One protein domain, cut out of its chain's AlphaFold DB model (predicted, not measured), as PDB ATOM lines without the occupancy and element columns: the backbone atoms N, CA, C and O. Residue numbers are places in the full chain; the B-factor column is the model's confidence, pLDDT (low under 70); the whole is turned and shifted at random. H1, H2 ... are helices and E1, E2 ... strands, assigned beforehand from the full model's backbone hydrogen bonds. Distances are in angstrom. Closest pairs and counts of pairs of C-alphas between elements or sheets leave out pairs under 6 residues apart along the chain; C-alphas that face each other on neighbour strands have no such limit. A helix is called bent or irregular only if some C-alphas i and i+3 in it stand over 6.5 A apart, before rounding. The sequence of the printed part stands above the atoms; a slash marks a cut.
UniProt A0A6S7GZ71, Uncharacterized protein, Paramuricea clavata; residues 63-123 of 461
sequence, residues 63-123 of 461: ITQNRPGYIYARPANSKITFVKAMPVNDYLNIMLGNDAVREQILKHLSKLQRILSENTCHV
ATOM      1  N   ILE A  63     115.264  36.436   4.340       37.44
ATOM      2  CA  ILE A  63     113.906  36.448   3.788       37.44
ATOM      3  C   ILE A  63     113.880  35.441   2.635       37.44
ATOM      4  O   ILE A  63     114.285  35.737   1.509       37.44
ATOM      5  N   THR A  64     113.448  34.218   2.926       33.62
ATOM      6  CA  THR A  64     113.362  33.130   1.952       33.62
ATOM      7  C   THR A  64     112.264  33.409   0.924       33.62
ATOM      8  O   THR A  64     111.100  33.078   1.117       33.62
ATOM      9  N   GLN A  65     112.682  33.992  -0.203       45.78
ATOM     10  CA  GLN A  65     111.901  34.191  -1.428       45.78
ATOM     11  C   GLN A  65     110.628  35.040  -1.254       45.78
ATOM     12  O   GLN A  65     109.498  34.544  -1.297       45.78
ATOM     13  N   ASN A  66     110.807  36.364  -1.186       65.94
ATOM     14  CA  ASN A  66     109.719  37.286  -1.518       65.94
ATOM     15  C   ASN A  66     109.262  37.032  -2.962       65.94
ATOM     16  O   ASN A  66     110.056  37.154  -3.896       65.94
ATOM     17  N   ARG A  67     107.981  36.694  -3.155       77.12
ATOM     18  CA  ARG A  67     107.377  36.662  -4.490       77.12
ATOM     19  C   ARG A  67     106.885  38.076  -4.825       77.12
ATOM     20  O   ARG A  67     106.136  38.628  -4.016       77.12
ATOM     21  N   PRO A  68     107.261  38.655  -5.979       83.56
ATOM     22  CA  PRO A  68     106.709  39.935  -6.418       83.56
ATOM     23  C   PRO A  68     105.181  39.871  -6.556       83.56
ATOM     24  O   PRO A  68     104.607  38.794  -6.738       83.56
ATOM     25  N   GLY A  69     104.523  41.026  -6.447       91.50
ATOM     26  CA  GLY A  69     103.062  41.131  -6.532       91.50
ATOM     27  C   GLY A  69     102.296  40.738  -5.259       91.50
ATOM     28  O   GLY A  69     101.071  40.618  -5.312       91.50
ATOM     29  N   TYR A  70     102.972  40.570  -4.115       94.31
ATOM     30  CA  TYR A  70     102.341  40.282  -2.821       94.31
ATOM     31  C   TYR A  70     102.716  41.289  -1.732       94.31
ATOM     32  O   TYR A  70     103.876  41.657  -1.567       94.31
ATOM     33  N   ILE A  71     101.718  41.665  -0.935       93.19
ATOM     34  CA  ILE A  71     101.862  42.413   0.309       93.19
ATOM     35  C   ILE A  71     102.122  41.437   1.456       93.19
ATOM     36  O   ILE A  71     101.481  40.387   1.573       93.19
ATOM     37  N   TYR A  72     103.047  41.813   2.332       93.44
ATOM     38  CA  TYR A  72     103.434  41.056   3.515       93.44
ATOM     39  C   TYR A  72     103.109  41.868   4.772       93.44
ATOM     40  O   TYR A  72     103.410  43.058   4.843       93.44
ATOM     41  N   ALA A  73     102.507  41.230   5.776       92.69
ATOM     42  CA  ALA A  73     102.149  41.850   7.049       92.69
ATOM     43  C   ALA A  73     102.975  41.250   8.193       92.69
ATOM     44  O   ALA A  73     103.281  40.056   8.197       92.69
ATOM     45  N   ARG A  74     103.324  42.064   9.193       93.81
ATOM     46  CA  ARG A  74     103.995  41.593  10.412       93.81
ATOM     47  C   ARG A  74     102.948  41.065  11.407       93.81
ATOM     48  O   ARG A  74     102.098  41.852  11.823       93.81
ATOM     49  N   PRO A  75     102.987  39.785  11.826       91.19
ATOM     50  CA  PRO A  75     102.099  39.278  12.872       91.19
ATOM     51  C   PRO A  75     102.319  40.014  14.196       91.19
ATOM     52  O   PRO A  75     103.457  40.325  14.542       91.19
ATOM     53  N   ALA A  76     101.255  40.216  14.978       90.38
ATOM     54  CA  ALA A  76     101.296  40.998  16.222       90.38
ATOM     55  C   ALA A  76     102.369  40.534  17.232       90.38
ATOM     56  O   ALA A  76     102.956  41.354  17.932       90.38
ATOM     57  N   ASN A  77     102.660  39.229  17.267       91.25
ATOM     58  CA  ASN A  77     103.623  38.626  18.195       91.25
ATOM     59  C   ASN A  77     105.044  38.486  17.616       91.25
ATOM     60  O   ASN A  77     105.923  37.953  18.293       91.25
ATOM     61  N   SER A  78     105.291  38.923  16.375       90.38
ATOM     62  CA  SER A  78     106.600  38.788  15.727       90.38
ATOM     63  C   SER A  78     107.348  40.111  15.654       90.38
ATOM     64  O   SER A  78     106.835  41.114  15.161       90.38
ATOM     65  N   LYS A  79     108.609  40.102  16.097       86.12
ATOM     66  CA  LYS A  79     109.505  41.260  15.977       86.12
ATOM     67  C   LYS A  79     110.126  41.393  14.581       86.12
ATOM     68  O   LYS A  79     110.387  42.517  14.163       86.12
ATOM     69  N   ILE A  80     110.358  40.272  13.887       88.00
ATOM     70  CA  ILE A  80     111.200  40.214  12.672       88.00
ATOM     71  C   ILE A  80     110.606  39.422  11.501       88.00
ATOM     72  O   ILE A  80     111.083  39.572  10.381       88.00
ATOM     73  N   THR A  81     109.596  38.572  11.719       87.88
ATOM     74  CA  THR A  81     108.994  37.793  10.626       87.88
ATOM     75  C   THR A  81     107.812  38.531  10.016       87.88
ATOM     76  O   THR A  81     106.981  39.107  10.719       87.88
ATOM     77  N   PHE A  82     107.729  38.474   8.693       91.50
ATOM     78  CA  PHE A  82     106.595  38.944   7.914       91.50
ATOM     79  C   PHE A  82     105.926  37.737   7.263       91.50
ATOM     80  O   PHE A  82     106.602  36.809   6.819       91.50
ATOM     81  N   VAL A  83     104.599  37.740   7.217       93.06
ATOM     82  CA  VAL A  83     103.794  36.685   6.601       93.06
ATOM     83  C   VAL A  83     103.113  37.260   5.369       93.06
ATOM     84  O   VAL A  83     102.640  38.396   5.381       93.06
ATOM     85  N   LYS A  84     103.082  36.473   4.293       95.56
ATOM     86  CA  LYS A  84     102.363  36.797   3.058       95.56
ATOM     87  C   LYS A  84     100.892  37.058   3.399       95.56
ATOM     88  O   LYS A  84     100.215  36.148   3.865       95.56
ATOM     89  N   ALA A  85     100.420  38.284   3.189       95.25
ATOM     90  CA  ALA A  85      99.078  38.702   3.580       95.25
ATOM     91  C   ALA A  85      98.085  38.575   2.419       95.25
ATOM     92  O   ALA A  85      97.075  37.895   2.549       95.25
ATOM     93  N   MET A  86      98.377  39.215   1.282       97.00
ATOM     94  CA  MET A  86      97.475  39.277   0.123       97.00
ATOM     95  C   MET A  86      98.218  39.715  -1.151       97.00
ATOM     96  O   MET A  86      99.289  40.314  -1.049       97.00
ATOM     97  N   PRO A  87      97.691  39.437  -2.355       96.44
ATOM     98  CA  PRO A  87      98.118  40.081  -3.596       96.44
ATOM     99  C   PRO A  87      98.074  41.617  -3.538       96.44
ATOM    100  O   PRO A  87      97.247  42.213  -2.849       96.44
ATOM    101  N   VAL A  88      98.926  42.269  -4.332       95.19
ATOM    102  CA  VAL A  88      98.946  43.737  -4.507       95.19
ATOM    103  C   VAL A  88      97.615  44.274  -5.042       95.19
ATOM    104  O   VAL A  88      97.172  45.334  -4.606       95.19
ATOM    105  N   ASN A  89      96.956  43.544  -5.948       95.62
ATOM    106  CA  ASN A  89      95.652  43.941  -6.486       95.62
ATOM    107  C   ASN A  89      94.572  43.977  -5.398       95.62
ATOM    108  O   ASN A  89      93.847  44.962  -5.298       95.62
ATOM    109  N   ASP A  90      94.518  42.961  -4.538       96.94
ATOM    110  CA  ASP A  90      93.530  42.877  -3.458       96.94
ATOM    111  C   ASP A  90      93.753  43.986  -2.423       96.94
ATOM    112  O   ASP A  90      92.806  44.640  -1.987       96.94
ATOM    113  N   TYR A  91      95.018  44.285  -2.108       96.50
ATOM    114  CA  TYR A  91      95.373  45.425  -1.265       96.50
ATOM    115  C   TYR A  91      94.938  46.766  -1.872       96.50
ATOM    116  O   TYR A  91      94.362  47.604  -1.175       96.50
ATOM    117  N   LEU A  92      95.166  46.976  -3.172       96.62
ATOM    118  CA  LEU A  92      94.717  48.187  -3.862       96.62
ATOM    119  C   LEU A  92      93.186  48.281  -3.914       96.62
ATOM    120  O   LEU A  92      92.659  49.372  -3.726       96.62
ATOM    121  N   ASN A  93      92.472  47.165  -4.070       96.69
ATOM    122  CA  ASN A  93      91.009  47.122  -4.005       96.69
ATOM    123  C   ASN A  93      90.480  47.496  -2.607       96.69
ATOM    124  O   ASN A  93      89.544  48.286  -2.499       96.69
ATOM    125  N   ILE A  94      91.119  47.019  -1.533       96.75
ATOM    126  CA  ILE A  94      90.801  47.438  -0.155       96.75
ATOM    127  C   ILE A  94      91.056  48.943   0.026       96.75
ATOM    128  O   ILE A  94      90.218  49.654   0.580       96.75
ATOM    129  N   MET A  95      92.180  49.452  -0.484       95.75
ATOM    130  CA  MET A  95      92.518  50.878  -0.410       95.75
ATOM    131  C   MET A  95      91.568  51.757  -1.244       95.75
ATOM    132  O   MET A  95      91.237  52.862  -0.818       95.75
ATOM    133  N   LEU A  96      91.065  51.262  -2.380       96.81
ATOM    134  CA  LEU A  96      89.997  51.900  -3.158       96.81
ATOM    135  C   LEU A  96      88.669  51.969  -2.389       96.81
ATOM    136  O   LEU A  96      87.861  52.852  -2.671       96.81
ATOM    137  N   GLY A  97      88.453  51.118  -1.382       95.38
ATOM    138  CA  GLY A  97      87.321  51.236  -0.463       95.38
ATOM    139  C   GLY A  97      87.292  52.568   0.300       95.38
ATOM    140  O   GLY A  97      86.214  53.079   0.583       95.38
ATOM    141  N   ASN A  98      88.446  53.191   0.561       96.69
ATOM    142  CA  ASN A  98      88.548  54.441   1.318       96.69
ATOM    143  C   ASN A  98      88.368  55.681   0.416       96.69
ATOM    144  O   ASN A  98      89.262  56.033  -0.359       96.69
ATOM    145  N   ASP A  99      87.235  56.381   0.564       97.12
ATOM    146  CA  ASP A  99      86.866  57.566  -0.232       97.12
ATOM    147  C   ASP A  99      87.964  58.643  -0.284       97.12
ATOM    148  O   ASP A  99      88.189  59.243  -1.332       97.12
ATOM    149  N   ALA A 100      88.692  58.862   0.820       96.31
ATOM    150  CA  ALA A 100      89.683  59.936   0.934       96.31
ATOM    151  C   ALA A 100      90.935  59.719   0.063       96.31
ATOM    152  O   ALA A 100      91.638  60.678  -0.259       96.31
ATOM    153  N   VAL A 101      91.227  58.470  -0.315       95.75
ATOM    154  CA  VAL A 101      92.364  58.111  -1.183       95.75
ATOM    155  C   VAL A 101      91.930  57.551  -2.538       95.75
ATOM    156  O   VAL A 101      92.748  57.533  -3.460       95.75
ATOM    157  N   ARG A 102      90.656  57.155  -2.695       97.12
ATOM    158  CA  ARG A 102      90.109  56.521  -3.905       97.12
ATOM    159  C   ARG A 102      90.470  57.277  -5.183       97.12
ATOM    160  O   ARG A 102      91.036  56.669  -6.084       97.12
ATOM    161  N   GLU A 103      90.217  58.584  -5.262       97.31
ATOM    162  CA  GLU A 103      90.515  59.367  -6.476       97.31
ATOM    163  C   GLU A 103      92.008  59.372  -6.840       97.31
ATOM    164  O   GLU A 103      92.363  59.241  -8.011       97.31
ATOM    165  N   GLN A 104      92.900  59.492  -5.848       97.19
ATOM    166  CA  GLN A 104      94.347  59.517  -6.089       97.19
ATOM    167  C   GLN A 104      94.877  58.140  -6.499       97.19
ATOM    168  O   GLN A 104      95.762  58.054  -7.352       97.19
ATOM    169  N   ILE A 105      94.317  57.069  -5.929       96.69
ATOM    170  CA  ILE A 105      94.651  55.696  -6.310       96.69
ATOM    171  C   ILE A 105      94.131  55.410  -7.718       96.69
ATOM    172  O   ILE A 105      94.923  54.974  -8.542       96.69
ATOM    173  N   LEU A 106      92.871  55.724  -8.043       97.38
ATOM    174  CA  LEU A 106      92.315  55.548  -9.395       97.38
ATOM    175  C   LEU A 106      93.141  56.291 -10.454       97.38
ATOM    176  O   LEU A 106      93.530  55.700 -11.459       97.38
ATOM    177  N   LYS A 107      93.501  57.554 -10.191       97.81
ATOM    178  CA  LYS A 107      94.340  58.379 -11.077       97.81
ATOM    179  C   LYS A 107      95.722  57.771 -11.364       97.81
ATOM    180  O   LYS A 107      96.344  58.094 -12.378       97.81
ATOM    181  N   HIS A 108      96.228  56.920 -10.475       97.44
ATOM    182  CA  HIS A 108      97.570  56.349 -10.558       97.44
ATOM    183  C   HIS A 108      97.597  54.815 -10.491       97.44
ATOM    184  O   HIS A 108      98.674  54.248 -10.312       97.44
ATOM    185  N   LEU A 109      96.457  54.140 -10.687       95.38
ATOM    186  CA  LEU A 109      96.275  52.721 -10.361       95.38
ATOM    187  C   LEU A 109      97.282  51.829 -11.088       95.38
ATOM    188  O   LEU A 109      98.023  51.098 -10.443       95.38
ATOM    189  N   SER A 110      97.404  51.976 -12.408       95.12
ATOM    190  CA  SER A 110      98.341  51.200 -13.233       95.12
ATOM    191  C   SER A 110      99.806  51.435 -12.840       95.12
ATOM    192  O   SER A 110     100.630  50.523 -12.889       95.12
ATOM    193  N   LYS A 111     100.146  52.662 -12.417       96.44
ATOM    194  CA  LYS A 111     101.499  53.018 -11.965       96.44
ATOM    195  C   LYS A 111     101.784  52.452 -10.571       96.44
ATOM    196  O   LYS A 111     102.886  51.960 -10.346       96.44
ATOM    197  N   LEU A 112     100.804  52.488  -9.667       93.88
ATOM    198  CA  LEU A 112     100.875  51.879  -8.338       93.88
ATOM    199  C   LEU A 112     100.973  50.355  -8.430       93.88
ATOM    200  O   LEU A 112     101.859  49.785  -7.809       93.88
ATOM    201  N   GLN A 113     100.141  49.709  -9.252       94.62
ATOM    202  CA  GLN A 113     100.220  48.272  -9.531       94.62
ATOM    203  C   GLN A 113     101.606  47.884 -10.037       94.62
ATOM    204  O   GLN A 113     102.185  46.937  -9.513       94.62
ATOM    205  N   ARG A 114     102.165  48.628 -11.005       92.88
ATOM    206  CA  ARG A 114     103.512  48.356 -11.518       92.88
ATOM    207  C   ARG A 114     104.567  48.483 -10.420       92.88
ATOM    208  O   ARG A 114     105.258  47.509 -10.159       92.88
ATOM    209  N   ILE A 115     104.626  49.624  -9.728       93.12
ATOM    210  CA  ILE A 115     105.613  49.881  -8.663       93.12
ATOM    211  C   ILE A 115     105.509  48.842  -7.538       93.12
ATOM    212  O   ILE A 115     106.520  48.293  -7.127       93.12
ATOM    213  N   LEU A 116     104.304  48.536  -7.054       91.50
ATOM    214  CA  LEU A 116     104.100  47.570  -5.966       91.50
ATOM    215  C   LEU A 116     104.317  46.111  -6.407       91.50
ATOM    216  O   LEU A 116     104.521  45.243  -5.560       91.50
ATOM    217  N   SER A 117     104.282  45.830  -7.713       88.06
ATOM    218  CA  SER A 117     104.616  44.513  -8.268       88.06
ATOM    219  C   SER A 117     106.099  44.366  -8.623       88.06
ATOM    220  O   SER A 117     106.545  43.241  -8.827       88.06
ATOM    221  N   GLU A 118     106.872  45.456  -8.690       90.00
ATOM    222  CA  GLU A 118     108.318  45.403  -8.925       90.00
ATOM    223  C   GLU A 118     109.028  44.713  -7.745       90.00
ATOM    224  O   GLU A 118     108.824  45.046  -6.577       90.00
ATOM    225  N   ASN A 119     109.899  43.747  -8.057       80.25
ATOM    226  CA  ASN A 119     110.560  42.852  -7.093       80.25
ATOM    227  C   ASN A 119     111.397  43.584  -6.020       80.25
ATOM    228  O   ASN A 119     111.760  42.991  -5.006       80.25
ATOM    229  N   THR A 120     111.734  44.848  -6.273       78.88
ATOM    230  CA  THR A 120     112.551  45.739  -5.439       78.88
ATOM    231  C   THR A 120     111.723  46.647  -4.524       78.88
ATOM    232  O   THR A 120     112.293  47.354  -3.694       78.88
ATOM    233  N   CYS A 121     110.390  46.668  -4.654       70.94
ATOM    234  CA  CYS A 121     109.542  47.531  -3.843       70.94
ATOM    235  C   CYS A 121     109.339  46.944  -2.439       70.94
ATOM    236  O   CYS A 121     108.702  45.903  -2.254       70.94
ATOM    237  N   HIS A 122     109.868  47.625  -1.423       71.75
ATOM    238  CA  HIS A 122     109.723  47.240  -0.020       71.75
ATOM    239  C   HIS A 122     109.114  48.388   0.788       71.75
ATOM    240  O   HIS A 122     109.810  49.295   1.237       71.75
ATOM    241  N   VAL A 123     107.797  48.338   0.997       59.69
ATOM    242  CA  VAL A 123     107.091  49.273   1.885       59.69
ATOM    243  C   VAL A 123     107.156  48.733   3.314       59.69
ATOM    244  O   VAL A 123     106.278  47.993   3.760       59.69
TER     245      VAL A 123
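This is residues 63 to 123 of the 461 residues of an uncharacterized protein of Paramuricea clavata (UniProt A0A6S7GZ71). A small two-stranded hairpin, E1 and E2, is followed with no residue between by a short helix, H1, which sets off in another direction than E2, and a sharply bent helix, H2, folds round H1 as an L, H2a at the far end from the hairpin's loop and H2b coming back toward E1. The printed part has 61 residues with two named strands and two named helices, in the order E1, E2, H1, H2; the sheet, order E1 - E2, is antiparallel and the class is mixed. The whole is only just loose, close to compact, with a radius of gyration of the C-alphas of 12.8 A and spans of 34 by 24 by 14 A.

E1 is residues 70 to 73, 10.0 A long, from C-alpha 70 at (102.341, 40.282, -2.821). E2 is residues 83 to 87, 12.2 A. H1 is residues 88 to 96, 12.2 A. H2, residues 99 to 117, was assigned as one helix by its hydrogen bonds but is bent: C-alphas 107 and 110 are 8.5 A apart. Its arms are H2a, residues 99 to 107, 13.2 A, irregular with C-alphas 100 and 103 7.5 A apart, and H2b, residues 110 to 117, 10.4 A, ending at C-alpha 117 (104.616, 44.513, -8.268).

E1 and E2 form a hairpin, with N 71 and O 86 at 2.8 A and N 83 and O 73 at 2.8 A within hydrogen-bond range. The closest C-alphas of E1 and H1, Tyr 70 and Val 88, are 5.1 A apart. H1 touches H2b, closest C-alphas Val 88 and Leu 116 at 6.6 A, and H2a, closest C-alphas Leu 96 and Arg 102 at 4.7 A; each arm runs opposite ways to H1 at a steep tilt of 50 degrees. H2a and H2b are about perpendicular, at 83 degrees. E2 is apart from both arms. Every O i to N i+4 pair is within hydrogen-bond range in H1 and H2b, and 3 of 5 in H2a.

The C-alphas of Asn 77 and Lys 107, the two farthest apart, are 36.5 A apart. The printed part has no cut and no long link between its elements. Mean pLDDT of the printed part is 88.8; residues 63 to 66 and 123 are under 70.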